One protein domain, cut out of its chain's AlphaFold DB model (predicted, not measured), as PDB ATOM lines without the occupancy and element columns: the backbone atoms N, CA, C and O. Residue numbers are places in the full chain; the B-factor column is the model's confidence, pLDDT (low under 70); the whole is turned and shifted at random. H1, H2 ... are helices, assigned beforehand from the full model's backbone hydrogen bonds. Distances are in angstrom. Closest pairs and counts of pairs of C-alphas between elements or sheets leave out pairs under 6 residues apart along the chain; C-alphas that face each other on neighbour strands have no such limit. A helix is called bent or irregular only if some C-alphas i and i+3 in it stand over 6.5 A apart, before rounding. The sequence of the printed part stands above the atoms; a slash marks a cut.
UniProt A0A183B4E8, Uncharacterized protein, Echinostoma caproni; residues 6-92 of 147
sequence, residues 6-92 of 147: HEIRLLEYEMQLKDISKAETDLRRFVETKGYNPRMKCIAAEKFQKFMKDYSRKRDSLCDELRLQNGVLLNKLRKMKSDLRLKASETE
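AT A GLANCE: This is residues 6 to 92 of the 147 residues of an uncharacterized protein of Echinostoma caproni (UniProt A0A183B4E8). One very long helix, H2, and a shorter helix, H1, form a lopsided helical hairpin, a narrow V whose arms meet only near the link and spread away from it. H2 makes most of the length, and the free parts of the arms are residues 6 to 22 of H1 and residues 56 to 92, of which 56 to 90 belong to H2. The printed part has 87 residues with two named helices, H1 then H2, and no named strand; the class is all helix. The whole is extended, with a radius of gyration of the C-alphas of 22.6 A and spans of 83 by 26 by 13 A.

IN THESE COORDINATES: H2 is residues 45 to 90, 67.0 A from first to last C-alpha, from C-alpha 45 at (-1.553, 5.275, -24.653) to C-alpha 90 at (11.892, -41.006, 21.951). H1 is residues 6 to 33, 39.2 A long, and begins with C-alpha 6 at (26.131, -18.088, -4.649). H1 is neither bent nor irregular, but only just: C-alphas 29 and 32 are 6.2 A apart.

HOW THE PARTS SIT: H2 and H1 form a helical hairpin and run opposite ways at a shallow tilt of 26 degrees. They touch through residues 47 to 51 of H2 and 27 to 31 of H1 alone; the closest C-alphas, those of Phe 48 and Val 31, are 5.8 A apart. Their centres are 19.8 A apart. In the link, residues 36 to 37 pair with residues 42 to 43, antiparallel. Every O i to N i+4 pair is within hydrogen-bond range in H2, and 23 of 24 are in H1.

THE WHOLE: The C-alphas farthest apart, those of Arg 39 and Glu 92, are 83.2 A apart. The link from H1 to H2 is long, with 11 residues. The printed part has no cut. Its mean pLDDT is 88.6, and residues 88 to 92 are under 70.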
ATOM      1  N   HIS A   6      25.863 -18.540  -3.290       84.56
ATOM      2  CA  HIS A   6      26.131 -18.088  -4.649       84.56
ATOM      3  C   HIS A   6      25.235 -18.786  -5.684       84.56
ATOM      4  O   HIS A   6      24.632 -18.107  -6.510       84.56
ATOM      5  N   GLU A   7      25.080 -20.107  -5.597       88.12
ATOM      6  CA  GLU A   7      24.213 -20.885  -6.496       88.12
ATOM      7  C   GLU A   7      22.743 -20.465  -6.377       88.12
ATOM      8  O   GLU A   7      22.049 -20.356  -7.383       88.12
ATOM      9  N   ILE A   8      22.281 -20.147  -5.163       88.19
ATOM     10  CA  ILE A   8      20.924 -19.616  -4.949       88.19
ATOM     11  C   ILE A   8      20.739 -18.292  -5.698       88.19
ATOM     12  O   ILE A   8      19.756 -18.128  -6.414       88.19
ATOM     13  N   ARG A   9      21.698 -17.365  -5.585       90.12
ATOM     14  CA  ARG A   9      21.625 -16.070  -6.283       90.12
ATOM     15  C   ARG A   9      21.644 -16.220  -7.800       90.12
ATOM     16  O   ARG A   9      20.934 -15.494  -8.485       90.12
ATOM     17  N   LEU A  10      22.439 -17.151  -8.330       93.50
ATOM     18  CA  LEU A  10      22.455 -17.428  -9.767       93.50
ATOM     19  C   LEU A  10      21.077 -17.893 -10.252       93.50
ATOM     20  O   LEU A  10      20.558 -17.335 -11.215       93.50
ATOM     21  N   LEU A  11      20.443 -18.821  -9.531       90.62
ATOM     22  CA  LEU A  11      19.088 -19.283  -9.848       90.62
ATOM     23  C   LEU A  11      18.053 -18.148  -9.775       90.62
ATOM     24  O   LEU A  11      17.177 -18.053 -10.634       90.62
ATOM     25  N   GLU A  12      18.159 -17.261  -8.783       88.75
ATOM     26  CA  GLU A  12      17.295 -16.078  -8.675       88.75
ATOM     27  C   GLU A  12      17.441 -15.158  -9.897       88.75
ATOM     28  O   GLU A  12      16.433 -14.717 -10.457       88.75
ATOM     29  N   TYR A  13      18.672 -14.898 -10.350       93.44
ATOM     30  CA  TYR A  13      18.918 -14.079 -11.537       93.44
ATOM     31  C   TYR A  13      18.402 -14.732 -12.818       93.44
ATOM     32  O   TYR A  13      17.778 -14.058 -13.637       93.44
ATOM     33  N   GLU A  14      18.604 -16.036 -12.992       94.19
ATOM     34  CA  GLU A  14      18.076 -16.776 -14.142       94.19
ATOM     35  C   GLU A  14      16.546 -16.706 -14.203       94.19
ATOM     36  O   GLU A  14      15.965 -16.459 -15.266       94.19
ATOM     37  N   MET A  15      15.878 -16.855 -13.055       90.06
ATOM     38  CA  MET A  15      14.428 -16.696 -12.964       90.06
ATOM     39  C   MET A  15      13.985 -15.273 -13.317       90.06
ATOM     40  O   MET A  15      13.039 -15.105 -14.088       90.06
ATOM     41  N   GLN A  16      14.677 -14.251 -12.808       91.06
ATOM     42  CA  GLN A  16      14.375 -12.852 -13.126       91.06
ATOM     43  C   GLN A  16      14.545 -12.552 -14.617       91.06
ATOM     44  O   GLN A  16      13.669 -11.930 -15.219       91.06
ATOM     45  N   LEU A  17      15.629 -13.024 -15.235       94.00
ATOM     46  CA  LEU A  17      15.871 -12.851 -16.668       94.00
ATOM     47  C   LEU A  17      14.763 -13.491 -17.506       94.00
ATOM     48  O   LEU A  17      14.280 -12.889 -18.468       94.00
ATOM     49  N   LYS A  18      14.311 -14.685 -17.117       93.19
ATOM     50  CA  LYS A  18      13.206 -15.375 -17.787       93.19
ATOM     51  C   LYS A  18      11.889 -14.603 -17.669       93.19
ATOM     52  O   LYS A  18      11.167 -14.476 -18.659       93.19
ATOM     53  N   ASP A  19      11.590 -14.067 -16.488       89.19
ATOM     54  CA  ASP A  19      10.403 -13.240 -16.247       89.19
ATOM     55  C   ASP A  19      10.428 -11.948 -17.078       89.19
ATOM     56  O   ASP A  19       9.416 -11.588 -17.687       89.19
ATOM     57  N   ILE A  20      11.585 -11.280 -17.154       92.19
ATOM     58  CA  ILE A  20      11.783 -10.073 -17.968       92.19
ATOM     59  C   ILE A  20      11.585 -10.389 -19.451       92.19
ATOM     60  O   ILE A  20      10.805  -9.712 -20.117       92.19
ATOM     61  N   SER A  21      12.219 -11.446 -19.961       94.44
ATOM     62  CA  SER A  21      12.101 -11.845 -21.370       94.44
ATOM     63  C   SER A  21      10.657 -12.184 -21.762       94.44
ATOM     64  O   SER A  21      10.171 -11.821 -22.840       94.44
ATOM     65  N   LYS A  22       9.915 -12.830 -20.857       92.81
ATOM     66  CA  LYS A  22       8.488 -13.095 -21.058       92.81
ATOM     67  C   LYS A  22       7.667 -11.802 -21.074       92.81
ATOM     68  O   LYS A  22       6.826 -11.635 -21.957       92.81
ATOM     69  N   ALA A  23       7.919 -10.889 -20.135       89.94
ATOM     70  CA  ALA A  23       7.236  -9.598 -20.072       89.94
ATOM     71  C   ALA A  23       7.506  -8.744 -21.319       89.94
ATOM     72  O   ALA A  23       6.584  -8.126 -21.848       89.94
ATOM     73  N   GLU A  24       8.739  -8.763 -21.824       93.19
ATOM     74  CA  GLU A  24       9.126  -8.120 -23.078       93.19
ATOM     75  C   GLU A  24       8.344  -8.702 -24.262       93.19
ATOM     76  O   GLU A  24       7.751  -7.961 -25.045       93.19
ATOM     77  N   THR A  25       8.274 -10.031 -24.366       93.56
ATOM     78  CA  THR A  25       7.534 -10.710 -25.442       93.56
ATOM     79  C   THR A  25       6.048 -10.338 -25.422       93.56
ATOM     80  O   THR A  25       5.455 -10.051 -26.467       93.56
ATOM     81  N   ASP A  26       5.443 -10.293 -24.233       90.06
ATOM     82  CA  ASP A  26       4.051  -9.876 -24.062       90.06
ATOM     83  C   ASP A  26       3.861  -8.389 -24.413       90.06
ATOM     84  O   ASP A  26       2.903  -8.042 -25.111       90.06
ATOM     85  N   LEU A  27       4.782  -7.511 -24.003       91.56
ATOM     86  CA  LEU A  27       4.749  -6.088 -24.344       91.56
ATOM     87  C   LEU A  27       4.771  -5.890 -25.865       91.56
ATOM     88  O   LEU A  27       3.873  -5.238 -26.408       91.56
ATOM     89  N   ARG A  28       5.724  -6.516 -26.568       90.88
ATOM     90  CA  ARG A  28       5.810  -6.436 -28.035       90.88
ATOM     91  C   ARG A  28       4.510  -6.900 -28.687       90.88
ATOM     92  O   ARG A  28       3.936  -6.215 -29.533       90.88
ATOM     93  N   ARG A  29       3.978  -8.042 -28.246       88.75
ATOM     94  CA  ARG A  29       2.772  -8.642 -28.830       88.75
ATOM     95  C   ARG A  29       1.514  -7.798 -28.623       88.75
ATOM     96  O   ARG A  29       0.688  -7.690 -29.533       88.75
ATOM     97  N   PHE A  30       1.303  -7.261 -27.423       85.38
ATOM     98  CA  PHE A  30       0.036  -6.620 -27.055       85.38
ATOM     99  C   PHE A  30       0.042  -5.102 -27.214       85.38
ATOM    100  O   PHE A  30      -1.016  -4.527 -27.475       85.38
ATOM    101  N   VAL A  31       1.204  -4.465 -27.089       87.44
ATOM    102  CA  VAL A  31       1.337  -3.010 -27.151       87.44
ATOM    103  C   VAL A  31       1.932  -2.582 -28.486       87.44
ATOM    104  O   VAL A  31       1.303  -1.799 -29.191       87.44
ATOM    105  N   GLU A  32       3.082  -3.126 -28.881       86.31
ATOM    106  CA  GLU A  32       3.750  -2.683 -30.112       86.31
ATOM    107  C   GLU A  32       3.033  -3.187 -31.365       86.31
ATOM    108  O   GLU A  32       2.791  -2.421 -32.286       86.31
ATOM    109  N   THR A  33       2.621  -4.457 -31.411       85.69
ATOM    110  CA  THR A  33       1.961  -4.996 -32.615       85.69
ATOM    111  C   THR A  33       0.482  -4.613 -32.684       85.69
ATOM    112  O   THR A  33      -0.011  -4.189 -33.723       85.69
ATOM    113  N   LYS A  34      -0.255  -4.773 -31.576       83.50
ATOM    114  CA  LYS A  34      -1.717  -4.566 -31.541       83.50
ATOM    115  C   LYS A  34      -2.144  -3.159 -31.132       83.50
ATOM    116  O   LYS A  34      -3.297  -2.792 -31.354       83.50
ATOM    117  N   GLY A  35      -1.271  -2.414 -30.460       84.50
ATOM    118  CA  GLY A  35      -1.562  -1.073 -29.955       84.50
ATOM    119  C   GLY A  35      -1.014   0.053 -30.824       84.50
ATOM    120  O   GLY A  35      -1.329   1.212 -30.560       84.50
ATOM    121  N   TYR A  36      -0.226  -0.264 -31.851       89.06
ATOM    122  CA  TYR A  36       0.305   0.723 -32.779       89.06
ATOM    123  C   TYR A  36      -0.766   1.210 -33.752       89.06
ATOM    124  O   TYR A  36      -1.462   0.420 -34.389       89.06
ATOM    125  N   ASN A  37      -0.882   2.530 -33.874       86.31
ATOM    126  CA  ASN A  37      -1.738   3.190 -34.843       86.31
ATOM    127  C   ASN A  37      -0.897   3.601 -36.064       86.31
ATOM    128  O   ASN A  37      -0.119   4.555 -35.967       86.31
ATOM    129  N   PRO A  38      -1.074   2.958 -37.236       86.06
ATOM    130  CA  PRO A  38      -0.273   3.257 -38.422       86.06
ATOM    131  C   PRO A  38      -0.455   4.681 -38.952       86.06
ATOM    132  O   PRO A  38       0.478   5.238 -39.525       86.06
ATOM    133  N   ARG A  39      -1.636   5.288 -38.752       87.75
ATOM    134  CA  ARG A  39      -1.927   6.650 -39.232       87.75
ATOM    135  C   ARG A  39      -1.185   7.706 -38.420       87.75
ATOM    136  O   ARG A  39      -0.665   8.654 -38.991       87.75
ATOM    137  N   MET A  40      -1.126   7.526 -37.102       86.12
ATOM    138  CA  MET A  40      -0.453   8.454 -36.185       86.12
ATOM    139  C   MET A  40       1.016   8.091 -35.926       86.12
ATOM    140  O   MET A  40       1.723   8.845 -35.266       86.12
ATOM    141  N   LYS A  41       1.464   6.935 -36.430       87.69
ATOM    142  CA  LYS A  41       2.791   6.356 -36.187       87.69
ATOM    143  C   LYS A  41       3.174   6.306 -34.703       87.69
ATOM    144  O   LYS A  41       4.329   6.499 -34.337       87.69
ATOM    145  N   CYS A  42       2.195   6.051 -33.838       88.75
ATOM    146  CA  CYS A  42       2.385   6.025 -32.394       88.75
ATOM    147  C   CYS A  42       1.586   4.889 -31.753       88.75
ATOM    148  O   CYS A  42       0.605   4.390 -32.311       88.75
ATOM    149  N   ILE A  43       1.996   4.488 -30.552       88.06
ATOM    150  CA  ILE A  43       1.260   3.524 -29.734       88.06
ATOM    151  C   ILE A  43       0.126   4.260 -29.022       88.06
ATOM    152  O   ILE A  43       0.337   5.317 -28.426       88.06
ATOM    153  N   ALA A  44      -1.082   3.700 -29.060       87.38
ATOM    154  CA  ALA A  44      -2.202   4.229 -28.298       87.38
ATOM    155  C   ALA A  44      -1.924   4.096 -26.790       87.38
ATOM    156  O   ALA A  44      -1.795   2.982 -26.271       87.38
ATOM    157  N   ALA A  45      -1.872   5.226 -26.082       88.25
ATOM    158  CA  ALA A  45      -1.553   5.275 -24.653       88.25
ATOM    159  C   ALA A  45      -2.459   4.356 -23.813       88.25
ATOM    160  O   ALA A  45      -1.982   3.668 -22.916       88.25
ATOM    161  N   GLU A  46      -3.742   4.258 -24.162       87.94
ATOM    162  CA  GLU A  46      -4.725   3.389 -23.500       87.94
ATOM    163  C   GLU A  46      -4.334   1.904 -23.528       87.94
ATOM    164  O   GLU A  46      -4.565   1.170 -22.565       87.94
ATOM    165  N   LYS A  47      -3.715   1.438 -24.624       87.31
ATOM    166  CA  LYS A  47      -3.272   0.042 -24.765       87.31
ATOM    167  C   LYS A  47      -2.090  -0.243 -23.850       87.31
ATOM    168  O   LYS A  47      -2.080  -1.277 -23.184       87.31
ATOM    169  N   PHE A  48      -1.142   0.689 -23.779       88.31
ATOM    170  CA  PHE A  48      -0.013   0.601 -22.861       88.31
ATOM    171  C   PHE A  48      -0.467   0.676 -21.395       88.31
ATOM    172  O   PHE A  48      -0.094  -0.175 -20.592       88.31
ATOM    173  N   GLN A  49      -1.350   1.617 -21.053       91.88
ATOM    174  CA  GLN A  49      -1.914   1.741 -19.705       91.88
ATOM    175  C   GLN A  49      -2.666   0.476 -19.278       91.88
ATOM    176  O   GLN A  49      -2.487  -0.003 -18.157       91.88
ATOM    177  N   LYS A  50      -3.473  -0.105 -20.176       90.56
ATOM    178  CA  LYS A  50      -4.155  -1.374 -19.913       90.56
ATOM    179  C   LYS A  50      -3.156  -2.507 -19.672       90.56
ATOM    180  O   LYS A  50      -3.308  -3.229 -18.692       90.56
ATOM    181  N   PHE A  51      -2.128  -2.629 -20.514       91.81
ATOM    182  CA  PHE A  51      -1.070  -3.623 -20.327       91.81
ATOM    183  C   PHE A  51      -0.394  -3.478 -18.961       91.81
ATOM    184  O   PHE A  51      -0.312  -4.457 -18.226       91.81
ATOM    185  N   MET A  52       0.018  -2.266 -18.580       93.00
ATOM    186  CA  MET A  52       0.665  -2.014 -17.288       93.00
ATOM    187  C   MET A  52      -0.243  -2.360 -16.105       93.00
ATOM    188  O   MET A  52       0.212  -2.952 -15.124       93.00
ATOM    189  N   LYS A  53      -1.540  -2.048 -16.202       94.25
ATOM    190  CA  LYS A  53      -2.535  -2.394 -15.179       94.25
ATOM    191  C   LYS A  53      -2.715  -3.906 -15.046       94.25
ATOM    192  O   LYS A  53      -2.719  -4.425 -13.931       94.25
ATOM    193  N   ASP A  54      -2.844  -4.611 -16.165       92.69
ATOM    194  CA  ASP A  54      -3.008  -6.066 -16.178       92.69
ATOM    195  C   ASP A  54      -1.722  -6.778 -15.722       92.69
ATOM    196  O   ASP A  54      -1.789  -7.757 -14.979       92.69
ATOM    197  N   TYR A  55      -0.550  -6.270 -16.114       91.56
ATOM    198  CA  TYR A  55       0.752  -6.768 -15.671       91.56
ATOM    199  C   TYR A  55       0.926  -6.611 -14.156       91.56
ATOM    200  O   TYR A  55       1.260  -7.582 -13.480       91.56
ATOM    201  N   SER A  56       0.616  -5.429 -13.612       92.94
ATOM    202  CA  SER A  56       0.704  -5.163 -12.167       92.94
ATOM    203  C   SER A  56      -0.209  -6.098 -11.373       92.94
ATOM    204  O   SER A  56       0.256  -6.784 -10.471       92.94
ATOM    205  N   ARG A  57      -1.470  -6.252 -11.801       95.19
ATOM    206  CA  ARG A  57      -2.419  -7.188 -11.173       95.19
ATOM    207  C   ARG A  57      -1.914  -8.629 -11.163       95.19
ATOM    208  O   ARG A  57      -2.051  -9.315 -10.158       95.19
ATOM    209  N   LYS A  58      -1.318  -9.097 -12.266       91.94
ATOM    210  CA  LYS A  58      -0.725 -10.443 -12.326       91.94
ATOM    211  C   LYS A  58       0.431 -10.598 -11.338       91.94
ATOM    212  O   LYS A  58       0.553 -11.657 -10.730       91.94
ATOM    213  N   ARG A  59       1.274  -9.569 -11.177       91.50
ATOM    214  CA  ARG A  59       2.363  -9.582 -10.190       91.50
ATOM    215  C   ARG A  59       1.827  -9.586  -8.761       91.50
ATOM    216  O   ARG A  59       2.342 -10.355  -7.959       91.50
ATOM    217  N   ASP A  60       0.776  -8.822  -8.473       94.56
ATOM    218  CA  ASP A  60       0.125  -8.831  -7.158       94.56
ATOM    219  C   ASP A  60      -0.444 -10.219  -6.829       94.56
ATOM    220  O   ASP A  60      -0.142 -10.776  -5.776       94.56
ATOM    221  N   SER A  61      -1.172 -10.838  -7.768       94.75
ATOM    222  CA  SER A  61      -1.690 -12.203  -7.584       94.75
ATOM    223  C   SER A  61      -0.576 -13.230  -7.366       94.75
ATOM    224  O   SER A  61      -0.706 -14.102  -6.510       94.75
ATOM    225  N   LEU A  62       0.536 -13.114  -8.098       91.56
ATOM    226  CA  LEU A  62       1.693 -13.988  -7.914       91.56
ATOM    227  C   LEU A  62       2.348 -13.786  -6.538       91.56
ATOM    228  O   LEU A  62       2.743 -14.758  -5.898       91.56
ATOM    229  N   CYS A  63       2.454 -12.544  -6.062       93.62
ATOM    230  CA  CYS A  63       2.960 -12.248  -4.721       93.62
ATOM    231  C   CYS A  63       2.103 -12.911  -3.638       93.62
ATOM    232  O   CYS A  63       2.650 -13.492  -2.699       93.62
ATOM    233  N   ASP A  64       0.779 -12.855  -3.768       95.44
ATOM    234  CA  ASP A  64      -0.131 -13.478  -2.808       95.44
ATOM    235  C   ASP A  64      -0.058 -15.010  -2.854       95.44
ATOM    236  O   ASP A  64      -0.012 -15.657  -1.802       95.44
ATOM    237  N   GLU A  65       0.063 -15.598  -4.047       95.19
ATOM    238  CA  GLU A  65       0.296 -17.037  -4.209       95.19
ATOM    239  C   GLU A  65       1.606 -17.477  -3.538       95.19
ATOM    240  O   GLU A  65       1.618 -18.419  -2.742       95.19
ATOM    241  N   LEU A  66       2.705 -16.763  -3.794       92.56
ATOM    242  CA  LEU A  66       4.007 -17.064  -3.197       92.56
ATOM    243  C   LEU A  66       3.994 -16.899  -1.675       92.56
ATOM    244  O   LEU A  66       4.595 -17.709  -0.965       92.56
ATOM    245  N   ARG A  67       3.290 -15.892  -1.140       95.06
ATOM    246  CA  ARG A  67       3.096 -15.724   0.311       95.06
ATOM    247  C   ARG A  67       2.363 -16.916   0.917       95.06
ATOM    248  O   ARG A  67       2.794 -17.424   1.955       95.06
ATOM    249  N   LEU A  68       1.298 -17.382   0.266       95.44
ATOM    250  CA  LEU A  68       0.540 -18.548   0.713       95.44
ATOM    251  C   LEU A  68       1.410 -19.812   0.704       95.44
ATOM    252  O   LEU A  68       1.476 -20.523   1.709       95.44
ATOM    253  N   GLN A  69       2.126 -20.064  -0.395       95.31
ATOM    254  CA  GLN A  69       3.039 -21.203  -0.520       95.31
ATOM    255  C   GLN A  69       4.142 -21.166   0.545       95.31
ATOM    256  O   GLN A  69       4.386 -22.175   1.212       95.31
ATOM    257  N   ASN A  70       4.756 -20.001   0.782       94.38
ATOM    258  CA  ASN A  70       5.740 -19.826   1.852       94.38
ATOM    259  C   ASN A  70       5.147 -20.113   3.234       94.38
ATOM    260  O   ASN A  70       5.776 -20.806   4.035       94.38
ATOM    261  N   GLY A  71       3.929 -19.643   3.515       95.56
ATOM    262  CA  GLY A  71       3.230 -19.948   4.765       95.56
ATOM    263  C   GLY A  71       3.042 -21.454   4.973       95.56
ATOM    264  O   GLY A  71       3.346 -21.983   6.045       95.56
ATOM    265  N   VAL A  72       2.623 -22.171   3.927       95.56
ATOM    266  CA  VAL A  72       2.481 -23.637   3.952       95.56
ATOM    267  C   VAL A  72       3.826 -24.325   4.196       95.56
ATOM    268  O   VAL A  72       3.908 -25.229   5.034       95.56
ATOM    269  N   LEU A  73       4.887 -23.908   3.502       94.88
ATOM    270  CA  LEU A  73       6.227 -24.483   3.657       94.88
ATOM    271  C   LEU A  73       6.799 -24.242   5.057       94.88
ATOM    272  O   LEU A  73       7.328 -25.171   5.666       94.88
ATOM    273  N   LEU A  74       6.636 -23.038   5.608       95.56
ATOM    274  CA  LEU A  74       7.055 -22.717   6.972       95.56
ATOM    275  C   LEU A  74       6.317 -23.570   8.005       95.56
ATOM    276  O   LEU A  74       6.944 -24.078   8.935       95.56
ATOM    277  N   ASN A  75       5.011 -23.780   7.832       95.50
ATOM    278  CA  ASN A  75       4.232 -24.648   8.715       95.50
ATOM    279  C   ASN A  75       4.705 -26.106   8.637       95.50
ATOM    280  O   ASN A  75       4.911 -26.738   9.676       95.50
ATOM    281  N   LYS A  76       4.963 -26.626   7.428       94.31
ATOM    282  CA  LYS A  76       5.556 -27.961   7.243       94.31
ATOM    283  C   LYS A  76       6.927 -28.068   7.910       94.31
ATOM    284  O   LYS A  76       7.194 -29.050   8.594       94.31
ATOM    285  N   LEU A  77       7.775 -27.051   7.762       93.88
ATOM    286  CA  LEU A  77       9.103 -27.011   8.372       93.88
ATOM    287  C   LEU A  77       9.036 -26.985   9.904       93.88
ATOM    288  O   LEU A  77       9.797 -27.696  10.556       93.88
ATOM    289  N   ARG A  78       8.113 -26.215  10.493       94.50
ATOM    290  CA  ARG A  78       7.880 -26.224  11.947       94.50
ATOM    291  C   ARG A  78       7.430 -27.597  12.432       94.50
ATOM    292  O   ARG A  78       7.978 -28.081  13.417       94.50
ATOM    293  N   LYS A  79       6.494 -28.236  11.719       94.00
ATOM    294  CA  LYS A  79       6.025 -29.586  12.050       94.00
ATOM    295  C   LYS A  79       7.170 -30.599  11.999       94.00
ATOM    296  O   LYS A  79       7.434 -31.243  13.000       94.00
ATOM    297  N   MET A  80       7.938 -30.634  10.908       91.75
ATOM    298  CA  MET A  80       9.099 -31.527  10.785       91.75
ATOM    299  C   MET A  80      10.149 -31.289  11.878       91.75
ATOM    300  O   MET A  80      10.705 -32.244  12.411       91.75
ATOM    301  N   LYS A  81      10.414 -30.031  12.254       89.56
ATOM    302  CA  LYS A  81      11.309 -29.720  13.381       89.56
ATOM    303  C   LYS A  81      10.765 -30.238  14.714       89.56
ATOM    304  O   LYS A  81      11.550 -30.714  15.528       89.56
ATOM    305  N   SER A  82       9.458 -30.130  14.943       88.56
ATOM    306  CA  SER A  82       8.807 -30.687  16.132       88.56
ATOM    307  C   SER A  82       8.910 -32.210  16.152       88.56
ATOM    308  O   SER A  82       9.349 -32.772  17.148       88.56
ATOM    309  N   ASP A  83       8.594 -32.863  15.034       84.50
ATOM    310  CA  ASP A  83       8.656 -34.319  14.893       84.50
ATOM    311  C   ASP A  83      10.090 -34.840  15.097       84.50
ATOM    312  O   ASP A  83      10.293 -35.863  15.742       84.50
ATOM    313  N   LEU A  84      11.105 -34.118  14.605       82.75
ATOM    314  CA  LEU A  84      12.514 -34.449  14.850       82.75
ATOM    315  C   LEU A  84      12.901 -34.322  16.326       82.75
ATOM    316  O   LEU A  84      13.652 -35.156  16.821       82.75
ATOM    317  N   ARG A  85      12.403 -33.300  17.032       78.88
ATOM    318  CA  ARG A  85      12.646 -33.144  18.475       78.88
ATOM    319  C   ARG A  85      11.995 -34.264  19.276       78.88
ATOM    320  O   ARG A  85      12.645 -34.803  20.158       78.88
ATOM    321  N   LEU A  86      10.756 -34.624  18.934       72.62
ATOM    322  CA  LEU A  86      10.043 -35.737  19.559       72.62
ATOM    323  C   LEU A  86      10.769 -37.062  19.318       72.62
ATOM    324  O   LEU A  86      11.046 -37.780  20.270       72.62
ATOM    325  N   LYS A  87      11.196 -37.337  18.080       70.50
ATOM    326  CA  LYS A  87      12.001 -38.528  17.773       70.50
ATOM    327  C   LYS A  87      13.328 -38.563  18.523       70.50
ATOM    328  O   LYS A  87      13.706 -39.622  18.998       70.50
ATOM    329  N   ALA A  88      14.015 -37.426  18.648       64.62
ATOM    330  CA  ALA A  88      15.249 -37.338  19.425       64.62
ATOM    331  C   ALA A  88      15.019 -37.585  20.928       64.62
ATOM    332  O   ALA A  88      15.906 -38.106  21.593       64.62
ATOM    333  N   SER A  89      13.842 -37.237  21.465       62.34
ATOM    334  CA  SER A  89      13.462 -37.576  22.843       62.34
ATOM    335  C   SER A  89      12.927 -39.003  23.014       62.34
ATOM    336  O   SER A  89      13.008 -39.537  24.111       62.34
ATOM    337  N   GLU A  90      12.379 -39.615  21.959       59.28
ATOM    338  CA  GLU A  90      11.892 -41.006  21.951       59.28
ATOM    339  C   GLU A  90      13.019 -42.021  21.728       59.28
ATOM    340  O   GLU A  90      12.908 -43.176  22.135       59.28
ATOM    341  N   THR A  91      14.127 -41.607  21.111       56.66
ATOM    342  CA  THR A  91      15.389 -42.332  21.216       56.66
ATOM    343  C   THR A  91      15.944 -42.135  22.622       56.66
ATOM    344  O   THR A  91      16.794 -41.274  22.841       56.66
ATOM    345  N   GLU A  92      15.469 -42.931  23.582       60.75
ATOM    346  CA  GLU A  92      16.255 -43.249  24.773       60.75
ATOM    347  C   GLU A  92      17.565 -43.866  24.278       60.75
ATOM    348  O   GLU A  92      17.649 -45.054  23.959       60.75
TER     349      GLU A  92